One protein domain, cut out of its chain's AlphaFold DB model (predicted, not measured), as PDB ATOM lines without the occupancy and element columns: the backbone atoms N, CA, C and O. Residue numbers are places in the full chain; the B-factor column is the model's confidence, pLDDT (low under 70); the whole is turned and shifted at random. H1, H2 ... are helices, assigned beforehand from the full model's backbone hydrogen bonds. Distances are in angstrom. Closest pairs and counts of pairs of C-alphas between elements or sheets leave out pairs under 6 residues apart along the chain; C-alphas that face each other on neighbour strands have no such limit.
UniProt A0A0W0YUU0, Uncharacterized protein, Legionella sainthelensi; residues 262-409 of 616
ATOM      1  N   ASP A 262      23.294  20.267 -36.299       94.88
ATOM      2  CA  ASP A 262      23.597  18.831 -36.166       94.88
ATOM      3  C   ASP A 262      22.322  17.963 -36.220       94.88
ATOM      4  O   ASP A 262      22.152  16.956 -35.519       94.88
ATOM      5  N   ARG A 263      21.379  18.394 -37.069       94.31
ATOM      6  CA  ARG A 263      20.052  17.794 -37.193       94.31
ATOM      7  C   ARG A 263      20.105  16.285 -37.412       94.31
ATOM      8  O   ARG A 263      19.385  15.574 -36.727       94.31
ATOM      9  N   ASN A 264      20.951  15.778 -38.311       94.62
ATOM     10  CA  ASN A 264      20.949  14.350 -38.669       94.62
ATOM     11  C   ASN A 264      21.224  13.444 -37.456       94.62
ATOM     12  O   ASN A 264      20.556  12.421 -37.293       94.62
ATOM     13  N   ARG A 265      22.179  13.813 -36.588       95.69
ATOM     14  CA  ARG A 265      22.484  13.042 -35.375       95.69
ATOM     15  C   ARG A 265      21.351  13.155 -34.361       95.69
ATOM     16  O   ARG A 265      20.929  12.148 -33.794       95.69
ATOM     17  N   LYS A 266      20.870  14.376 -34.117       95.75
ATOM     18  CA  LYS A 266      19.790  14.641 -33.157       95.75
ATOM     19  C   LYS A 266      18.489  13.945 -33.562       95.75
ATOM     20  O   LYS A 266      17.829  13.336 -32.727       95.75
ATOM     21  N   GLU A 267      18.155  13.964 -34.848       93.81
ATOM     22  CA  GLU A 267      17.004  13.274 -35.430       93.81
ATOM     23  C   GLU A 267      17.145  11.752 -35.300       93.81
ATOM     24  O   GLU A 267      16.217  11.102 -34.829       93.81
ATOM     25  N   ALA A 268      18.320  11.182 -35.598       93.88
ATOM     26  CA  ALA A 268      18.590   9.756 -35.391       93.88
ATOM     27  C   ALA A 268      18.386   9.329 -33.923       93.88
ATOM     28  O   ALA A 268      17.724   8.324 -33.642       93.88
ATOM     29  N   GLN A 269      18.897  10.120 -32.973       96.25
ATOM     30  CA  GLN A 269      18.717   9.863 -31.543       96.25
ATOM     31  C   GLN A 269      17.236   9.942 -31.143       96.25
ATOM     32  O   GLN A 269      16.718   9.052 -30.464       96.25
ATOM     33  N   PHE A 270      16.540  10.992 -31.579       93.25
ATOM     34  CA  PHE A 270      15.140  11.226 -31.239       93.25
ATOM     35  C   PHE A 270      14.202  10.168 -31.838       93.25
ATOM     36  O   PHE A 270      13.271   9.716 -31.163       93.25
ATOM     37  N   ASN A 271      14.478   9.726 -33.068       91.19
ATOM     38  CA  ASN A 271      13.739   8.668 -33.757       91.19
ATOM     39  C   ASN A 271      13.951   7.306 -33.094       91.19
ATOM     40  O   ASN A 271      12.988   6.563 -32.927       91.19
ATOM     41  N   CYS A 272      15.169   7.001 -32.634       93.88
ATOM     42  CA  CYS A 272      15.438   5.791 -31.853       93.88
ATOM     43  C   CYS A 272      14.567   5.723 -30.587       93.88
ATOM     44  O   CYS A 272      13.973   4.689 -30.285       93.88
ATOM     45  N   LEU A 273      14.453   6.834 -29.857       92.81
ATOM     46  CA  LEU A 273      13.610   6.905 -28.661       92.81
ATOM     47  C   LEU A 273      12.117   6.818 -28.997       92.81
ATOM     48  O   LEU A 273      11.350   6.236 -28.235       92.81
ATOM     49  N   HIS A 274      11.700   7.402 -30.122       89.19
ATOM     50  CA  HIS A 274      10.323   7.300 -30.595       89.19
ATOM     51  C   HIS A 274       9.947   5.854 -30.935       89.19
ATOM     52  O   HIS A 274       8.908   5.386 -30.481       89.19
ATOM     53  N   GLU A 275      10.821   5.141 -31.648       89.44
ATOM     54  CA  GLU A 275      10.658   3.728 -32.003       89.44
ATOM     55  C   GLU A 275      10.480   2.855 -30.749       89.44
ATOM     56  O   GLU A 275       9.530   2.079 -30.657       89.44
ATOM     57  N   TRP A 276      11.334   3.026 -29.732       90.75
ATOM     58  CA  TRP A 276      11.202   2.284 -28.471       90.75
ATOM     59  C   TRP A 276       9.936   2.624 -27.688       90.75
ATOM     60  O   TRP A 276       9.394   1.760 -27.000       90.75
ATOM     61  N   LEU A 277       9.470   3.870 -27.767       87.62
ATOM     62  CA  LEU A 277       8.238   4.276 -27.108       87.62
ATOM     63  C   LEU A 277       7.017   3.657 -27.809       87.62
ATOM     64  O   LEU A 277       6.180   3.070 -27.130       87.62
ATOM     65  N   GLN A 278       6.970   3.681 -29.146       85.00
ATOM     66  CA  GLN A 278       5.922   3.026 -29.946       85.00
ATOM     67  C   GLN A 278       5.850   1.515 -29.699       85.00
ATOM     68  O   GLN A 278       4.763   0.962 -29.590       85.00
ATOM     69  N   GLN A 279       6.996   0.844 -29.554       83.81
ATOM     70  CA  GLN A 279       7.041  -0.590 -29.237       83.81
ATOM     71  C   GLN A 279       6.447  -0.930 -27.860       83.81
ATOM     72  O   GLN A 279       6.105  -2.086 -27.618       83.81
ATOM     73  N   ARG A 280       6.366   0.042 -26.941       79.75
ATOM     74  CA  ARG A 280       5.985  -0.177 -25.536       79.75
ATOM     75  C   ARG A 280       4.643   0.444 -25.154       79.75
ATOM     76  O   ARG A 280       4.060   0.027 -24.159       79.75
ATOM     77  N   SER A 281       4.142   1.420 -25.906       68.06
ATOM     78  CA  SER A 281       2.847   2.053 -25.649       68.06
ATOM     79  C   SER A 281       1.798   1.628 -26.677       68.06
ATOM     80  O   SER A 281       2.018   1.790 -27.870       68.06
ATOM     81  N   ASN A 282       0.617   1.200 -26.219       57.22
ATOM     82  CA  ASN A 282      -0.548   0.921 -27.081       57.22
ATOM     83  C   ASN A 282      -1.230   2.186 -27.643       57.22
ATOM     84  O   ASN A 282      -2.251   2.095 -28.320       57.22
ATOM     85  N   THR A 283      -0.715   3.371 -27.328       54.75
ATOM     86  CA  THR A 283      -1.179   4.640 -27.889       54.75
ATOM     87  C   THR A 283      -0.427   4.942 -29.174       54.75
ATOM     88  O   THR A 283       0.804   4.967 -29.157       54.75
ATOM     89  N   ASP A 284      -1.168   5.267 -30.239       51.81
ATOM     90  CA  ASP A 284      -0.647   6.010 -31.386       51.81
ATOM     91  C   ASP A 284      -0.037   7.317 -30.869       51.81
ATOM     92  O   ASP A 284      -0.714   8.325 -30.651       51.81
ATOM     93  N   LEU A 285       1.263   7.291 -30.600       56.16
ATOM     94  CA  LEU A 285       2.016   8.496 -30.323       56.16
ATOM     95  C   LEU A 285       2.113   9.238 -31.640       56.16
ATOM     96  O   LEU A 285       2.900   8.862 -32.510       56.16
ATOM     97  N   GLN A 286       1.279  10.269 -31.774       54.47
ATOM     98  CA  GLN A 286       1.358  11.198 -32.887       54.47
ATOM     99  C   GLN A 286       2.814  11.629 -33.082       54.47
ATOM    100  O   GLN A 286       3.547  11.846 -32.109       54.47
ATOM    101  N   VAL A 287       3.220  11.724 -34.350       55.72
ATOM    102  CA  VAL A 287       4.484  12.351 -34.740       55.72
ATOM    103  C   VAL A 287       4.590  13.664 -33.974       55.72
ATOM    104  O   VAL A 287       3.638  14.444 -33.938       55.72
ATOM    105  N   ASP A 288       5.711  13.865 -33.288       63.25
ATOM    106  CA  ASP A 288       5.917  15.036 -32.442       63.25
ATOM    107  C   ASP A 288       5.938  16.257 -33.381       63.25
ATOM    108  O   ASP A 288       6.962  16.529 -34.010       63.25
ATOM    109  N   ILE A 289       4.799  16.954 -33.529       60.12
ATOM    110  CA  ILE A 289       4.612  18.092 -34.461       60.12
ATOM    111  C   ILE A 289       5.713  19.143 -34.246       60.12
ATOM    112  O   ILE A 289       6.142  19.822 -35.173       60.12
ATOM    113  N   ALA A 290       6.246  19.214 -33.022       68.19
ATOM    114  CA  ALA A 290       7.400  20.027 -32.665       68.19
ATOM    115  C   ALA A 290       8.622  19.819 -33.583       68.19
ATOM    116  O   ALA A 290       9.337  20.780 -33.838       68.19
ATOM    117  N   THR A 291       8.852  18.613 -34.117       73.25
ATOM    118  CA  THR A 291       9.974  18.313 -35.032       73.25
ATOM    119  C   THR A 291       9.869  18.997 -36.397       73.25
ATOM    120  O   THR A 291      10.860  19.065 -37.126       73.25
ATOM    121  N   GLU A 292       8.696  19.528 -36.753       76.50
ATOM    122  CA  GLU A 292       8.500  20.292 -37.985       76.50
ATOM    123  C   GLU A 292       8.976  21.748 -37.857       76.50
ATOM    124  O   GLU A 292       9.183  22.416 -38.879       76.50
ATOM    125  N   ASP A 293       9.186  22.238 -36.627       85.69
ATOM    126  CA  ASP A 293       9.709  23.580 -36.383       85.69
ATOM    127  C   ASP A 293      11.191  23.679 -36.779       85.69
ATOM    128  O   ASP A 293      12.020  22.827 -36.456       85.69
ATOM    129  N   ILE A 294      11.545  24.776 -37.449       89.00
ATOM    130  CA  ILE A 294      12.905  25.055 -37.924       89.00
ATOM    131  C   ILE A 294      13.901  25.267 -36.778       89.00
ATOM    132  O   ILE A 294      15.106  25.218 -37.006       89.00
ATOM    133  N   ASP A 295      13.412  25.526 -35.563       91.69
ATOM    134  CA  ASP A 295      14.238  25.729 -34.369       91.69
ATOM    135  C   ASP A 295      14.293  24.500 -33.456       91.69
ATOM    136  O   ASP A 295      15.032  24.508 -32.476       91.69
ATOM    137  N   PHE A 296      13.567  23.422 -33.774       92.56
ATOM    138  CA  PHE A 296      13.482  22.237 -32.916       92.56
ATOM    139  C   PHE A 296      14.852  21.655 -32.555       92.56
ATOM    140  O   PHE A 296      15.102  21.284 -31.409       92.56
ATOM    141  N   PHE A 297      15.747  21.579 -33.541       93.50
ATOM    142  CA  PHE A 297      17.072  20.992 -33.370       93.50
ATOM    143  C   PHE A 297      18.097  21.953 -32.775       93.50
ATOM    144  O   PHE A 297      19.211  21.522 -32.486       93.50
ATOM    145  N   GLN A 298      17.748  23.220 -32.548       94.19
ATOM    146  CA  GLN A 298      18.646  24.160 -31.891       94.19
ATOM    147  C   GLN A 298      18.979  23.680 -30.469       94.19
ATOM    148  O   GLN A 298      18.117  23.168 -29.750       94.19
ATOM    149  N   ASP A 299      20.234  23.876 -30.056       92.31
ATOM    150  CA  ASP A 299      20.673  23.602 -28.685       92.31
ATOM    151  C   ASP A 299      19.790  24.359 -27.667       92.31
ATOM    152  O   ASP A 299      19.329  25.480 -27.899       92.31
ATOM    153  N   GLY A 300      19.532  23.738 -26.523       93.06
ATOM    154  CA  GLY A 300      18.553  24.137 -25.515       93.06
ATOM    155  C   GLY A 300      17.142  23.620 -25.810       93.06
ATOM    156  O   GLY A 300      16.531  22.993 -24.940       93.06
ATOM    157  N   ILE A 301      16.626  23.855 -27.023       94.00
ATOM    158  CA  ILE A 301      15.285  23.398 -27.434       94.00
ATOM    159  C   ILE A 301      15.297  21.876 -27.586       94.00
ATOM    160  O   ILE A 301      14.485  21.180 -26.966       94.00
ATOM    161  N   TYR A 302      16.269  21.351 -28.330       95.44
ATOM    162  CA  TYR A 302      16.437  19.917 -28.519       95.44
ATOM    163  C   TYR A 302      16.596  19.176 -27.183       95.44
ATOM    164  O   TYR A 302      15.887  18.204 -26.933       95.44
ATOM    165  N   GLU A 303      17.471  19.644 -26.288       95.62
ATOM    166  CA  GLU A 303      17.743  19.013 -24.991       95.62
ATOM    167  C   GLU A 303      16.500  18.978 -24.099       95.62
ATOM    168  O   GLU A 303      16.268  17.990 -23.397       95.62
ATOM    169  N   PHE A 304      15.672  20.026 -24.144       94.19
ATOM    170  CA  PHE A 304      14.396  20.059 -23.437       94.19
ATOM    171  C   PHE A 304      13.452  18.952 -23.934       94.19
ATOM    172  O   PHE A 304      12.935  18.168 -23.130       94.19
ATOM    173  N   HIS A 305      13.265  18.842 -25.253       93.38
ATOM    174  CA  HIS A 305      12.406  17.816 -25.852       93.38
ATOM    175  C   HIS A 305      12.972  16.400 -25.674       93.38
ATOM    176  O   HIS A 305      12.219  15.471 -25.366       93.38
ATOM    177  N   LEU A 306      14.291  16.233 -25.789       94.94
ATOM    178  CA  LEU A 306      14.989  14.976 -25.533       94.94
ATOM    179  C   LEU A 306      14.762  14.513 -24.089       94.94
ATOM    180  O   LEU A 306      14.337  13.379 -23.872       94.94
ATOM    181  N   LYS A 307      14.967  15.398 -23.102       94.94
ATOM    182  CA  LYS A 307      14.739  15.096 -21.680       94.94
ATOM    183  C   LYS A 307      13.291  14.696 -21.414       94.94
ATOM    184  O   LYS A 307      13.053  13.728 -20.693       94.94
ATOM    185  N   LYS A 308      12.325  15.406 -22.010       92.12
ATOM    186  CA  LYS A 308      10.899  15.068 -21.901       92.12
ATOM    187  C   LYS A 308      10.623  13.664 -22.445       92.12
ATOM    188  O   LYS A 308      10.014  12.859 -21.748       92.12
ATOM    189  N   LYS A 309      11.103  13.351 -23.653       91.50
ATOM    190  CA  LYS A 309      10.888  12.043 -24.293       91.50
ATOM    191  C   LYS A 309      11.547  10.901 -23.512       91.50
ATOM    192  O   LYS A 309      10.910   9.870 -23.305       91.50
ATOM    193  N   LEU A 310      12.775  11.098 -23.031       95.00
ATOM    194  CA  LEU A 310      13.461  10.134 -22.167       95.00
ATOM    195  C   LEU A 310      12.691   9.886 -20.865       95.00
ATOM    196  O   LEU A 310      12.497   8.733 -20.494       95.00
ATOM    197  N   GLY A 311      12.214  10.948 -20.208       93.00
ATOM    198  CA  GLY A 311      11.427  10.841 -18.978       93.00
ATOM    199  C   GLY A 311      10.113  10.086 -19.182       93.00
ATOM    200  O   GLY A 311       9.774   9.227 -18.373       93.00
ATOM    201  N   THR A 312       9.410  10.337 -20.292       91.50
ATOM    202  CA  THR A 312       8.204   9.580 -20.659       91.50
ATOM    203  C   THR A 312       8.516   8.098 -20.851       91.50
ATOM    204  O   THR A 312       7.827   7.254 -20.285       91.50
ATOM    205  N   LEU A 313       9.567   7.765 -21.608       91.62
ATOM    206  CA  LEU A 313       9.952   6.372 -21.840       91.62
ATOM    207  C   LEU A 313      10.370   5.675 -20.536       91.62
ATOM    208  O   LEU A 313       9.920   4.566 -20.267       91.62
ATOM    209  N   ALA A 314      11.166   6.340 -19.697       93.81
ATOM    210  CA  ALA A 314      11.563   5.830 -18.389       93.81
ATOM    211  C   ALA A 314      10.357   5.593 -17.464       93.81
ATOM    212  O   ALA A 314      10.302   4.574 -16.783       93.81
ATOM    213  N   ALA A 315       9.366   6.490 -17.473       91.88
ATOM    214  CA  ALA A 315       8.139   6.321 -16.701       91.88
ATOM    215  C   ALA A 315       7.297   5.134 -17.195       91.88
ATOM    216  O   ALA A 315       6.793   4.377 -16.373       91.88
ATOM    217  N   VAL A 316       7.176   4.944 -18.517       91.00
ATOM    218  CA  VAL A 316       6.483   3.782 -19.108       91.00
ATOM    219  C   VAL A 316       7.173   2.479 -18.714       91.00
ATOM    220  O   VAL A 316       6.503   1.530 -18.325       91.00
ATOM    221  N   LEU A 317       8.508   2.435 -18.761       90.31
ATOM    222  CA  LEU A 317       9.273   1.275 -18.303       90.31
ATOM    223  C   LEU A 317       8.975   0.966 -16.834       90.31
ATOM    224  O   LEU A 317       8.564  -0.145 -16.510       90.31
ATOM    225  N   HIS A 318       9.120   1.966 -15.964       90.81
ATOM    226  CA  HIS A 318       8.998   1.823 -14.512       90.81
ATOM    227  C   HIS A 318       7.587   1.394 -14.041       90.81
ATOM    228  O   HIS A 318       7.399   1.042 -12.879       90.81
ATOM    229  N   GLN A 319       6.574   1.376 -14.913       89.06
ATOM    230  CA  GLN A 319       5.272   0.780 -14.581       89.06
ATOM    231  C   GLN A 319       5.354  -0.736 -14.341       89.06
ATOM    232  O   GLN A 319       4.483  -1.295 -13.676       89.06
ATOM    233  N   ASN A 320       6.387  -1.410 -14.855       86.00
ATOM    234  CA  ASN A 320       6.629  -2.822 -14.583       86.00
ATOM    235  C   ASN A 320       7.261  -3.008 -13.191       86.00
ATOM    236  O   ASN A 320       8.346  -2.498 -12.920       86.00
ATOM    237  N   SER A 321       6.603  -3.792 -12.330       85.38
ATOM    238  CA  SER A 321       7.016  -4.044 -10.943       85.38
ATOM    239  C   SER A 321       8.367  -4.741 -10.792       85.38
ATOM    240  O   SER A 321       8.940  -4.706  -9.708       85.38
ATOM    241  N   ASN A 322       8.861  -5.393 -11.846       90.50
ATOM    242  CA  ASN A 322      10.135  -6.110 -11.806       90.50
ATOM    243  C   ASN A 322      11.340  -5.192 -12.042       90.50
ATOM    244  O   ASN A 322      12.465  -5.634 -11.845       90.50
ATOM    245  N   ILE A 323      11.130  -3.941 -12.465       91.25
ATOM    246  CA  ILE A 323      12.231  -3.014 -12.729       91.25
ATOM    247  C   ILE A 323      12.836  -2.513 -11.421       91.25
ATOM    248  O   ILE A 323      12.136  -1.985 -10.559       91.25
ATOM    249  N   THR A 324      14.157  -2.627 -11.303       92.50
ATOM    250  CA  THR A 324      14.918  -2.205 -10.116       92.50
ATOM    251  C   THR A 324      15.550  -0.822 -10.267       92.50
ATOM    252  O   THR A 324      15.900  -0.189  -9.270       92.50
ATOM    253  N   LYS A 325      15.685  -0.327 -11.503       93.50
ATOM    254  CA  LYS A 325      16.273   0.983 -11.812       93.50
ATOM    255  C   LYS A 325      15.294   2.126 -11.560       93.50
ATOM    256  O   LYS A 325      14.141   2.089 -11.988       93.50
ATOM    257  N   THR A 326      15.787   3.207 -10.965       94.88
ATOM    258  CA  THR A 326      15.028   4.456 -10.826       94.88
ATOM    259  C   THR A 326      14.772   5.116 -12.187       94.88
ATOM    260  O   THR A 326      15.510   4.918 -13.153       94.88
ATOM    261  N   ILE A 327      13.765   5.995 -12.264       93.88
ATOM    262  CA  ILE A 327      13.472   6.786 -13.478       93.88
ATOM    263  C   ILE A 327      14.705   7.577 -13.953       93.88
ATOM    264  O   ILE A 327      14.954   7.682 -15.157       93.88
ATOM    265  N   SER A 328      15.493   8.119 -13.021       96.12
ATOM    266  CA  SER A 328      16.715   8.871 -13.331       96.12
ATOM    267  C   SER A 328      17.798   7.983 -13.950       96.12
ATOM    268  O   SER A 328      18.418   8.381 -14.936       96.12
ATOM    269  N   GLU A 329      17.998   6.773 -13.421       95.62
ATOM    270  CA  GLU A 329      18.943   5.801 -13.987       95.62
ATOM    271  C   GLU A 329      18.504   5.342 -15.376       95.62
ATOM    272  O   GLU A 329      19.304   5.371 -16.309       95.62
ATOM    273  N   LEU A 330      17.221   5.006 -15.545       95.81
ATOM    274  CA  LEU A 330      16.653   4.643 -16.846       95.81
ATOM    275  C   LEU A 330      16.849   5.765 -17.870       95.81
ATOM    276  O   LEU A 330      17.289   5.512 -18.987       95.81
ATOM    277  N   THR A 331      16.584   7.014 -17.482       96.56
ATOM    278  CA  THR A 331      16.787   8.197 -18.335       96.56
ATOM    279  C   THR A 331      18.237   8.294 -18.815       96.56
ATOM    280  O   THR A 331      18.477   8.506 -20.005       96.56
ATOM    281  N   LEU A 332      19.206   8.115 -17.912       96.94
ATOM    282  CA  LEU A 332      20.630   8.161 -18.248       96.94
ATOM    283  C   LEU A 332      21.037   7.007 -19.175       96.94
ATOM    284  O   LEU A 332      21.709   7.239 -20.182       96.94
ATOM    285  N   ILE A 333      20.603   5.782 -18.866       96.56
ATOM    286  CA  ILE A 333      20.882   4.585 -19.671       96.56
ATOM    287  C   ILE A 333      20.324   4.763 -21.088       96.56
ATOM    288  O   ILE A 333      21.065   4.641 -22.063       96.56
ATOM    289  N   LEU A 334      19.047   5.125 -21.218       96.25
ATOM    290  CA  LEU A 334      18.381   5.326 -22.509       96.25
ATOM    291  C   LEU A 334      19.026   6.455 -23.323       96.25
ATOM    292  O   LEU A 334      19.182   6.327 -24.540       96.25
ATOM    293  N   ASN A 335      19.445   7.544 -22.672       97.81
ATOM    294  CA  ASN A 335      20.181   8.619 -23.335       97.81
ATOM    295  C   ASN A 335      21.509   8.106 -23.910       97.81
ATOM    296  O   ASN A 335      21.808   8.328 -25.081       97.81
ATOM    297  N   ASN A 336      22.274   7.365 -23.108       97.56
ATOM    298  CA  ASN A 336      23.572   6.832 -23.508       97.56
ATOM    299  C   ASN A 336      23.471   5.818 -24.653       97.56
ATOM    300  O   ASN A 336      24.320   5.829 -25.549       97.56
ATOM    301  N   ILE A 337      22.456   4.951 -24.638       97.31
ATOM    302  CA  ILE A 337      22.233   3.959 -25.696       97.31
ATOM    303  C   ILE A 337      21.728   4.647 -26.975       97.31
ATOM    304  O   ILE A 337      22.278   4.418 -28.049       97.31
ATOM    305  N   SER A 338      20.731   5.535 -26.883       97.50
ATOM    306  CA  SER A 338      20.204   6.249 -28.061       97.50
ATOM    307  C   SER A 338      21.256   7.141 -28.728       97.50
ATOM    308  O   SER A 338      21.331   7.195 -29.955       97.50
ATOM    309  N   ALA A 339      22.130   7.785 -27.946       97.44
ATOM    310  CA  ALA A 339      23.264   8.541 -28.473       97.44
ATOM    311  C   ALA A 339      24.244   7.646 -29.251       97.44
ATOM    312  O   ALA A 339      24.786   8.067 -30.273       97.44
ATOM    313  N   ARG A 340      24.449   6.396 -28.808       96.38
ATOM    314  CA  ARG A 340      25.303   5.424 -29.509       96.38
ATOM    315  C   ARG A 340      24.705   4.962 -30.826       96.38
ATOM    316  O   ARG A 340      25.419   4.896 -31.822       96.38
ATOM    317  N   VAL A 341      23.400   4.693 -30.840       97.00
ATOM    318  CA  VAL A 341      22.659   4.402 -32.076       97.00
ATOM    319  C   VAL A 341      22.847   5.542 -33.075       97.00
ATOM    320  O   VAL A 341      23.276   5.297 -34.200       97.00
ATOM    321  N   ALA A 342      22.618   6.785 -32.642       97.12
ATOM    322  CA  ALA A 342      22.785   7.959 -33.493       97.12
ATOM    323  C   ALA A 342      24.216   8.102 -34.031       97.12
ATOM    324  O   ALA A 342      24.400   8.419 -35.201       97.12
ATOM    325  N   HIS A 343      25.232   7.828 -33.211       96.75
ATOM    326  CA  HIS A 343      26.629   7.883 -33.640       96.75
ATOM    327  C   HIS A 343      26.938   6.837 -34.723       96.75
ATOM    328  O   HIS A 343      27.563   7.175 -35.724       96.75
ATOM    329  N   PHE A 344      26.475   5.588 -34.588       96.38
ATOM    330  CA  PHE A 344      26.646   4.590 -35.653       96.38
ATOM    331  C   PHE A 344      25.887   4.953 -36.924       96.38
ATOM    332  O   PHE A 344      26.401   4.733 -38.020       96.38
ATOM    333  N   GLU A 345      24.696   5.544 -36.806       95.75
ATOM    334  CA  GLU A 345      24.019   6.097 -37.975       95.75
ATOM    335  C   GLU A 345      24.871   7.190 -38.632       95.75
ATOM    336  O   GLU A 345      25.041   7.149 -39.845       95.75
ATOM    337  N   MET A 346      25.496   8.096 -37.867       95.19
ATOM    338  CA  MET A 346      26.389   9.121 -38.431       95.19
ATOM    339  C   MET A 346      27.639   8.529 -39.086       95.19
ATOM    340  O   MET A 346      27.986   8.951 -40.183       95.19
ATOM    341  N   LEU A 347      28.262   7.497 -38.508       95.62
ATOM    342  CA  LEU A 347      29.369   6.780 -39.159       95.62
ATOM    343  C   LEU A 347      28.935   6.138 -40.485       95.62
ATOM    344  O   LEU A 347      29.711   6.101 -41.445       95.62
ATOM    345  N   ALA A 348      27.691   5.656 -40.568       92.88
ATOM    346  CA  ALA A 348      27.126   5.171 -41.821       92.88
ATOM    347  C   ALA A 348      26.928   6.302 -42.841       92.88
ATOM    348  O   ALA A 348      27.233   6.107 -44.017       92.88
ATOM    349  N   GLU A 349      26.455   7.473 -42.400       91.12
ATOM    350  CA  GLU A 349      26.316   8.661 -43.252       91.12
ATOM    351  C   GLU A 349      27.676   9.171 -43.756       91.12
ATOM    352  O   GLU A 349      27.818   9.489 -44.934       91.12
ATOM    353  N   GLU A 350      28.701   9.203 -42.905       90.19
ATOM    354  CA  GLU A 350      30.076   9.556 -43.285       90.19
ATOM    355  C   GLU A 350      30.664   8.549 -44.281       90.19
ATOM    356  O   GLU A 350      31.409   8.911 -45.193       90.19
ATOM    357  N   SER A 351      30.269   7.282 -44.157       89.25
ATOM    358  CA  SER A 351      30.706   6.192 -45.027       89.25
ATOM    359  C   SER A 351      29.855   6.039 -46.287       89.25
ATOM    360  O   SER A 351      29.980   5.019 -46.953       89.25
ATOM    361  N   TYR A 352      29.026   7.019 -46.668       83.25
ATOM    362  CA  TYR A 352      28.074   6.911 -47.791       83.25
ATOM    363  C   TYR A 352      28.681   6.433 -49.114       83.25
ATOM    364  O   TYR A 352      27.990   5.838 -49.939       83.25
ATOM    365  N   ARG A 353      29.980   6.669 -49.325       79.25
ATOM    366  CA  ARG A 353      30.677   6.125 -50.486       79.25
ATOM    367  C   ARG A 353      31.060   4.663 -50.289       79.25
ATOM    368  O   ARG A 353      31.040   3.938 -51.261       79.25
ATOM    369  N   ASN A 354      31.453   4.202 -49.112       85.25
ATOM    370  CA  ASN A 354      31.722   2.783 -48.876       85.25
ATOM    371  C   ASN A 354      30.443   2.109 -48.363       85.25
ATOM    372  O   ASN A 354      30.211   2.041 -47.157       85.25
ATOM    373  N   ILE A 355      29.600   1.654 -49.297       82.12
ATOM    374  CA  ILE A 355      28.278   1.088 -48.994       82.12
ATOM    375  C   ILE A 355      28.405  -0.103 -48.041       82.12
ATOM    376  O   ILE A 355      27.631  -0.217 -47.093       82.12
ATOM    377  N   GLU A 356      29.421  -0.943 -48.235       87.50
ATOM    378  CA  GLU A 356      29.674  -2.119 -47.415       87.50
ATOM    379  C   GLU A 356      29.946  -1.729 -45.957       87.50
ATOM    380  O   GLU A 356      29.353  -2.303 -45.041       87.50
ATOM    381  N   LEU A 357      30.812  -0.737 -45.744       90.19
ATOM    382  CA  LEU A 357      31.143  -0.208 -44.423       90.19
ATOM    383  C   LEU A 357      29.941   0.511 -43.786       90.19
ATOM    384  O   LEU A 357      29.623   0.275 -42.620       90.19
ATOM    385  N   ALA A 358      29.227   1.333 -44.562       89.69
ATOM    386  CA  ALA A 358      28.013   2.010 -44.112       89.69
ATOM    387  C   ALA A 358      26.940   1.011 -43.658       89.69
ATOM    388  O   ALA A 358      26.282   1.220 -42.637       89.69
ATOM    389  N   ASN A 359      26.784  -0.102 -44.377       89.31
ATOM    390  CA  ASN A 359      25.832  -1.149 -44.030       89.31
ATOM    391  C   ASN A 359      26.238  -1.920 -42.771       89.31
ATOM    392  O   ASN A 359      25.357  -2.262 -41.981       89.31
ATOM    393  N   THR A 360      27.534  -2.106 -42.506       92.50
ATOM    394  CA  THR A 360      27.990  -2.621 -41.206       92.50
ATOM    395  C   THR A 360      27.615  -1.675 -40.068       92.50
ATOM    396  O   THR A 360      27.013  -2.127 -39.097       92.50
ATOM    397  N   TYR A 361      27.862  -0.367 -40.181       94.88
ATOM    398  CA  TYR A 361      27.459   0.576 -39.127       94.88
ATOM    399  C   TYR A 361      25.937   0.623 -38.921       94.88
ATOM    400  O   TYR A 361      25.472   0.611 -37.779       94.88
ATOM    401  N   LYS A 362      25.139   0.575 -39.999       93.19
ATOM    402  CA  LYS A 362      23.671   0.450 -39.906       93.19
ATOM    403  C   LYS A 362      23.245  -0.842 -39.209       93.19
ATOM    404  O   LYS A 362      22.321  -0.824 -38.396       93.19
ATOM    405  N   ALA A 363      23.908  -1.962 -39.503       92.31
ATOM    406  CA  ALA A 363      23.638  -3.237 -38.849       92.31
ATOM    407  C   ALA A 363      23.948  -3.181 -37.345       92.31
ATOM    408  O   ALA A 363      23.164  -3.696 -36.550       92.31
ATOM    409  N   LEU A 364      25.022  -2.495 -36.945       93.69
ATOM    410  CA  LEU A 364      25.363  -2.280 -35.537       93.69
ATOM    411  C   LEU A 364      24.349  -1.381 -34.824       93.69
ATOM    412  O   LEU A 364      23.873  -1.744 -33.751       93.69
ATOM    413  N   ALA A 365      23.939  -0.268 -35.440       95.00
ATOM    414  CA  ALA A 365      22.866   0.577 -34.909       95.00
ATOM    415  C   ALA A 365      21.573  -0.236 -34.694       95.00
ATOM    416  O   ALA A 365      20.962  -0.176 -33.625       95.00
ATOM    417  N   LYS A 366      21.194  -1.068 -35.674       93.81
ATOM    418  CA  LYS A 366      20.040  -1.973 -35.576       93.81
ATOM    419  C   LYS A 366      20.213  -3.023 -34.475       93.81
ATOM    420  O   LYS A 366      19.261  -3.286 -33.742       93.81
ATOM    421  N   ARG A 367      21.404  -3.611 -34.332       91.62
ATOM    422  CA  ARG A 367      21.710  -4.578 -33.270       91.62
ATOM    423  C   ARG A 367      21.537  -3.942 -31.894       91.62
ATOM    424  O   ARG A 367      20.818  -4.513 -31.090       91.62
ATOM    425  N   ILE A 368      22.077  -2.742 -31.651       93.88
ATOM    426  CA  ILE A 368      21.870  -2.015 -30.382       93.88
ATOM    427  C   ILE A 368      20.378  -1.846 -30.089       93.88
ATOM    428  O   ILE A 368      19.941  -2.135 -28.976       93.88
ATOM    429  N   LYS A 369      19.585  -1.403 -31.075       93.56
ATOM    430  CA  LYS A 369      18.134  -1.225 -30.908       93.56
ATOM    431  C   LYS A 369      17.440  -2.524 -30.491       93.56
ATOM    432  O   LYS A 369      16.659  -2.503 -29.543       93.56
ATOM    433  N   LEU A 370      17.755  -3.637 -31.160       91.38
ATOM    434  CA  LEU A 370      17.197  -4.962 -30.862       91.38
ATOM    435  C   LEU A 370      17.625  -5.474 -29.481       91.38
ATOM    436  O   LEU A 370      16.784  -5.921 -28.707       91.38
ATOM    437  N   GLU A 371      18.912  -5.364 -29.148       91.62
ATOM    438  CA  GLU A 371      19.422  -5.772 -27.839       91.62
ATOM    439  C   GLU A 371      18.769  -4.952 -26.718       91.62
ATOM    440  O   GLU A 371      18.357  -5.519 -25.711       91.62
ATOM    441  N   THR A 372      18.581  -3.646 -26.916       92.50
ATOM    442  CA  THR A 372      17.917  -2.762 -25.941       92.50
ATOM    443  C   THR A 372      16.453  -3.139 -25.717       92.50
ATOM    444  O   THR A 372      15.959  -3.057 -24.595       92.50
ATOM    445  N   ALA A 373      15.746  -3.583 -26.760       87.38
ATOM    446  CA  ALA A 373      14.363  -4.041 -26.631       87.38
ATOM    447  C   ALA A 373      14.236  -5.282 -25.729       87.38
ATOM    448  O   ALA A 373      13.207  -5.460 -25.082       87.38
ATOM    449  N   SER A 374      15.288  -6.104 -25.652       88.06
ATOM    450  CA  SER A 374      15.331  -7.302 -24.802       88.06
ATOM    451  C   SER A 374      15.816  -7.064 -23.366       88.06
ATOM    452  O   SER A 374      15.812  -8.008 -22.583       88.06
ATOM    453  N   VAL A 375      16.235  -5.842 -23.018       91.50
ATOM    454  CA  VAL A 375      16.636  -5.478 -21.646       91.50
ATOM    455  C   VAL A 375      15.391  -5.395 -20.759       91.50
ATOM    456  O   VAL A 375      14.416  -4.715 -21.111       91.50
ATOM    457  N   THR A 376      15.423  -6.084 -19.618       90.94
ATOM    458  CA  THR A 376      14.306  -6.185 -18.663       90.94
ATOM    459  C   THR A 376      14.408  -5.179 -17.522       90.94
ATOM    460  O   THR A 376      13.376  -4.819 -16.958       90.94
ATOM    461  N   PHE A 377      15.608  -4.665 -17.234       92.38
ATOM    462  CA  PHE A 377      15.918  -3.760 -16.121       92.38
ATOM    463  C   PHE A 377      15.617  -4.357 -14.737       92.38
ATOM    464  O   PHE A 377      15.321  -3.619 -13.795       92.38
ATOM    465  N   ASP A 378      15.682  -5.684 -14.602       91.50
ATOM    466  CA  ASP A 378      15.307  -6.425 -13.387       91.50
ATOM    467  C   ASP A 378      16.443  -6.599 -12.366       91.50
ATOM    468  O   ASP A 378      16.242  -7.149 -11.284       91.50
ATOM    469  N   GLY A 379      17.639  -6.094 -12.677       87.44
ATOM    470  CA  GLY A 379      18.813  -6.186 -11.808       87.44
ATOM    471  C   GLY A 379      19.505  -7.550 -11.824       87.44
ATOM    472  O   GLY A 379      20.434  -7.767 -11.044       87.44
ATOM    473  N   THR A 380      19.091  -8.479 -12.692       88.75
ATOM    474  CA  THR A 380      19.853  -9.712 -12.915       88.75
ATOM    475  C   THR A 380      21.227  -9.389 -13.503       88.75
ATOM    476  O   THR A 380      21.397  -8.438 -14.262       88.75
ATOM    477  N   GLN A 381      22.234 -10.205 -13.182       84.06
ATOM    478  CA  GLN A 381      23.607  -9.976 -13.645       84.06
ATOM    479  C   GLN A 381      23.714  -9.918 -15.178       84.06
ATOM    480  O   GLN A 381      24.437  -9.079 -15.710       84.06
ATOM    481  N   ALA A 382      22.979 -10.781 -15.887       85.19
ATOM    482  CA  ALA A 382      22.942 -10.781 -17.349       85.19
ATOM    483  C   ALA A 382      22.379  -9.460 -17.903       85.19
ATOM    484  O   ALA A 382      22.937  -8.887 -18.840       85.19
ATOM    485  N   ASP A 383      21.315  -8.939 -17.289       89.31
ATOM    486  CA  ASP A 383      20.699  -7.676 -17.686       89.31
ATOM    487  C   ASP A 383      21.599  -6.467 -17.363       89.31
ATOM    488  O   ASP A 383      21.827  -5.618 -18.223       89.31
ATOM    489  N   GLU A 384      22.232  -6.435 -16.185       88.94
ATOM    490  CA  GLU A 384      23.200  -5.392 -15.801       88.94
ATOM    491  C   GLU A 384      24.442  -5.373 -16.702       88.94
ATOM    492  O   GLU A 384      24.917  -4.304 -17.103       88.94
ATOM    493  N   ASN A 385      24.955  -6.550 -17.067       86.44
ATOM    494  CA  ASN A 385      26.044  -6.685 -18.031       86.44
ATOM    495  C   ASN A 385      25.629  -6.107 -19.386       86.44
ATOM    496  O   ASN A 385      26.344  -5.290 -19.968       86.44
ATOM    497  N   LYS A 386      24.432  -6.454 -19.859       89.88
ATOM    498  CA  LYS A 386      23.894  -5.956 -21.125       89.88
ATOM    499  C   LYS A 386      23.683  -4.443 -21.120       89.88
ATOM    500  O   LYS A 386      24.071  -3.771 -22.077       89.88
ATOM    501  N   ILE A 387      23.135  -3.887 -20.039       92.62
ATOM    502  CA  ILE A 387      22.991  -2.439 -19.832       92.62
ATOM    503  C   ILE A 387      24.360  -1.763 -19.869       92.62
ATOM    504  O   ILE A 387      24.536  -0.774 -20.584       92.62
ATOM    505  N   THR A 388      25.331  -2.290 -19.121       89.88
ATOM    506  CA  THR A 388      26.704  -1.768 -19.072       89.88
ATOM    507  C   THR A 388      27.299  -1.745 -20.471       89.88
ATOM    508  O   THR A 388      27.729  -0.695 -20.947       89.88
ATOM    509  N   TRP A 389      27.227  -2.871 -21.175       88.38
ATOM    510  CA  TRP A 389      27.728  -3.008 -22.530       88.38
ATOM    511  C   TRP A 389      27.101  -1.991 -23.495       88.38
ATOM    512  O   TRP A 389      27.810  -1.190 -24.107       88.38
ATOM    513  N   LEU A 390      25.768  -1.952 -23.588       92.56
ATOM    514  CA  LEU A 390      25.057  -1.074 -24.522       92.56
ATOM    515  C   LEU A 390      25.230   0.412 -24.186       92.56
ATOM    516  O   LEU A 390      25.315   1.239 -25.092       92.56
ATOM    517  N   SER A 391      25.272   0.768 -22.900       92.62
ATOM    518  CA  SER A 391      25.333   2.162 -22.440       92.62
ATOM    519  C   SER A 391      26.752   2.712 -22.295       92.62
ATOM    520  O   SER A 391      26.907   3.928 -22.179       92.62
ATOM    521  N   GLN A 392      27.784   1.861 -22.308       90.38
ATOM    522  CA  GLN A 392      29.184   2.270 -22.135       90.38
ATOM    523  C   GLN A 392      30.077   1.924 -23.330       90.38
ATOM    524  O   GLN A 392      31.218   2.378 -23.355       90.38
ATOM    525  N   LEU A 393      29.553   1.240 -24.358       89.06
ATOM    526  CA  LEU A 393      30.263   0.896 -25.596       89.06
ATOM    527  C   LEU A 393      31.148   2.040 -26.121       89.06
ATOM    528  O   LEU A 393      30.655   3.157 -26.322       89.06
ATOM    529  N   ASP A 394      32.426   1.745 -26.369       88.44
ATOM    530  CA  ASP A 394      33.383   2.669 -26.985       88.44
ATOM    531  C   ASP A 394      33.279   2.595 -28.515       88.44
ATOM    532  O   ASP A 394      33.863   1.735 -29.180       88.44
ATOM    533  N   ILE A 395      32.514   3.528 -29.080       90.81
ATOM    534  CA  ILE A 395      32.276   3.596 -30.523       90.81
ATOM    535  C   ILE A 395      33.554   3.938 -31.289       90.81
ATOM    536  O   ILE A 395      33.746   3.450 -32.397       90.81
ATOM    537  N   THR A 396      34.454   4.742 -30.716       90.00
ATOM    538  CA  THR A 396      35.698   5.132 -31.390       90.00
ATOM    539  C   THR A 396      36.658   3.951 -31.503       90.00
ATOM    540  O   THR A 396      37.299   3.774 -32.543       90.00
ATOM    541  N   GLN A 397      36.769   3.123 -30.462       87.94
ATOM    542  CA  GLN A 397      37.540   1.882 -30.540       87.94
ATOM    543  C   GLN A 397      36.910   0.914 -31.548       87.94
ATOM    544  O   GLN A 397      37.630   0.337 -32.369       87.94
ATOM    545  N   LEU A 398      35.581   0.781 -31.536       91.00
ATOM    546  CA  LEU A 398      34.883  -0.115 -32.449       91.00
ATOM    547  C   LEU A 398      35.006   0.330 -33.915       91.00
ATOM    548  O   LEU A 398      35.307  -0.493 -34.775       91.00
ATOM    549  N   ASP A 399      34.879   1.626 -34.200       93.81
ATOM    550  CA  ASP A 399      35.115   2.210 -35.527       93.81
ATOM    551  C   ASP A 399      36.512   1.856 -36.059       93.81
ATOM    552  O   ASP A 399      36.663   1.350 -37.175       93.81
ATOM    553  N   LYS A 400      37.551   2.028 -35.229       92.88
ATOM    554  CA  LYS A 400      38.927   1.647 -35.585       92.88
ATOM    555  C   LYS A 400      39.056   0.150 -35.861       92.88
ATOM    556  O   LYS A 400      39.725  -0.231 -36.824       92.88
ATOM    557  N   LYS A 401      38.425  -0.695 -35.040       92.19
ATOM    558  CA  LYS A 401      38.427  -2.157 -35.210       92.19
ATOM    559  C   LYS A 401      37.758  -2.560 -36.527       92.19
ATOM    560  O   LYS A 401      38.340  -3.340 -37.278       92.19
ATOM    561  N   ILE A 402      36.608  -1.971 -36.855       93.25
ATOM    562  CA  ILE A 402      35.876  -2.219 -38.106       93.25
ATOM    563  C   ILE A 402      36.696  -1.757 -39.313       93.25
ATOM    564  O   ILE A 402      36.909  -2.534 -40.243       93.25
ATOM    565  N   LYS A 403      37.235  -0.532 -39.297       93.69
ATOM    566  CA  LYS A 403      38.087  -0.026 -40.387       93.69
ATOM    567  C   LYS A 403      39.312  -0.915 -40.609       93.69
ATOM    568  O   LYS A 403      39.646  -1.233 -41.749       93.69
ATOM    569  N   LYS A 404      39.950  -1.380 -39.528       93.12
ATOM    570  CA  LYS A 404      41.058  -2.343 -39.604       93.12
ATOM    571  C   LYS A 404      40.605  -3.673 -40.202       93.12
ATOM    572  O   LYS A 404      41.272  -4.172 -41.102       93.12
ATOM    573  N   PHE A 405      39.469  -4.216 -39.761       91.94
ATOM    574  CA  PHE A 405      38.892  -5.439 -40.319       91.94
ATOM    575  C   PHE A 405      38.682  -5.318 -41.833       91.94
ATOM    576  O   PHE A 405      39.150  -6.171 -42.581       91.94
ATOM    577  N   TYR A 406      38.078  -4.225 -42.300       91.31
ATOM    578  CA  TYR A 406      37.873  -3.979 -43.729       91.31
ATOM    579  C   TYR A 406      39.183  -3.838 -44.517       91.31
ATOM    580  O   TYR A 406      39.240  -4.231 -45.681       91.31
ATOM    581  N   ALA A 407      40.241  -3.321 -43.888       89.94
ATOM    582  CA  ALA A 407      41.552  -3.178 -44.512       89.94
ATOM    583  C   ALA A 407      42.349  -4.495 -44.577       89.94
ATOM    584  O   ALA A 407      43.105  -4.703 -45.526       89.94
ATOM    585  N   THR A 408      42.220  -5.379 -43.579       91.44
ATOM    586  CA  THR A 408      43.113  -6.545 -43.430       91.44
ATOM    587  C   THR A 408      42.444  -7.899 -43.641       91.44
ATOM    588  O   THR A 408      43.148  -8.889 -43.836       91.44
ATOM    589  N   ASN A 409      41.114  -7.996 -43.577       91.88
ATOM    590  CA  ASN A 409      40.428  -9.284 -43.628       91.88
ATOM    591  C   ASN A 409      40.519  -9.923 -45.037       91.88
ATOM    592  O   ASN A 409      40.094  -9.309 -46.023       91.88
TER     593      ASN A 409
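AT A GLANCE: This is residues 262 to 409 of the 616 residues of an uncharacterized protein of Legionella sainthelensi (UniProt A0A0W0YUU0). One long helix, H4, forms the core, with H5 folded back along it as a helical hairpin and H1 and H3, side by side, crossing it on another side. H6 meets H4 with its residues 387 to 392, at a steep angle, and H7 runs away beyond it toward one end of the longest axis, while the short H2 lies far out on the stretch between H1 and H3. The printed part has 148 residues with seven named helices, H1 to H7 in order, and no named strand; the class is all helix. It is compact, with a radius of gyration of the C-alphas of 16.2 A and spans of 48 by 44 by 26 A.

HOW THE PARTS SIT: H4, residues 327 to 350, is the hub and touches five helices. H5, residues 355 to 373, touches it at a shallow tilt of 13 degrees, opposite ways, a hairpin in which the closest C-alphas, of Ala 348 and Ala 358, are 4.0 A apart. H1, residues 262 to 278, touches H4 at a steep tilt of 52 degrees, with the closest C-alphas, of Gln 269 and Ala 342, 4.9 A apart. H3, residues 301 to 318, touches H4 at residues 327 to 335 alone, at a steep tilt of 56 degrees; the closest C-alphas, of Ala 314 and Ile 327, are 5.4 A apart. H1 and H3 touch at a shallow tilt of 21 degrees, the same way, with the C-alphas of Leu 277 and Leu 313 closest at 5.9 A. H6, residues 381 to 392, touches H4 with residues 387 to 392 alone, at a steep tilt of 51 degrees; the closest C-alphas, of Ile 337 and Ser 391, are 4.8 A apart. H5 and H6, also a hairpin, only just touch, with 3 pairs of C-alphas within 8 A, the closest those of Ile 368 and Leu 390 at 6.7 A. H7, residues 395 to 408, only just touches H4, with 3 pairs within 8 A and the C-alphas of Arg 340 and Ile 395 closest at 7.3 A. H2, residues 289 to 292, touches no helix. In H1, H3, H4, H5, H6 and H7 every O i to N i+4 pair is within hydrogen-bond range; H2 is too short for such a pair.

IN THESE COORDINATES: H4 is 34.2 A long, from C-alpha 327 at (13.472, 6.786, -13.478) to C-alpha 350 at (30.076, 9.556, -43.285). H5 measures 26.8 A, H3 25.9 A and H1 24.5 A. H7 ends at C-alpha 408, at (43.113, -6.545, -43.430).

THE WHOLE: The C-alphas farthest apart, of Ser 321 and Thr 408, are 48.6 A apart. The printed part has no cut and no long link. The mean pLDDT of the printed part is 89.4, and residues 281 to 290 are under 70.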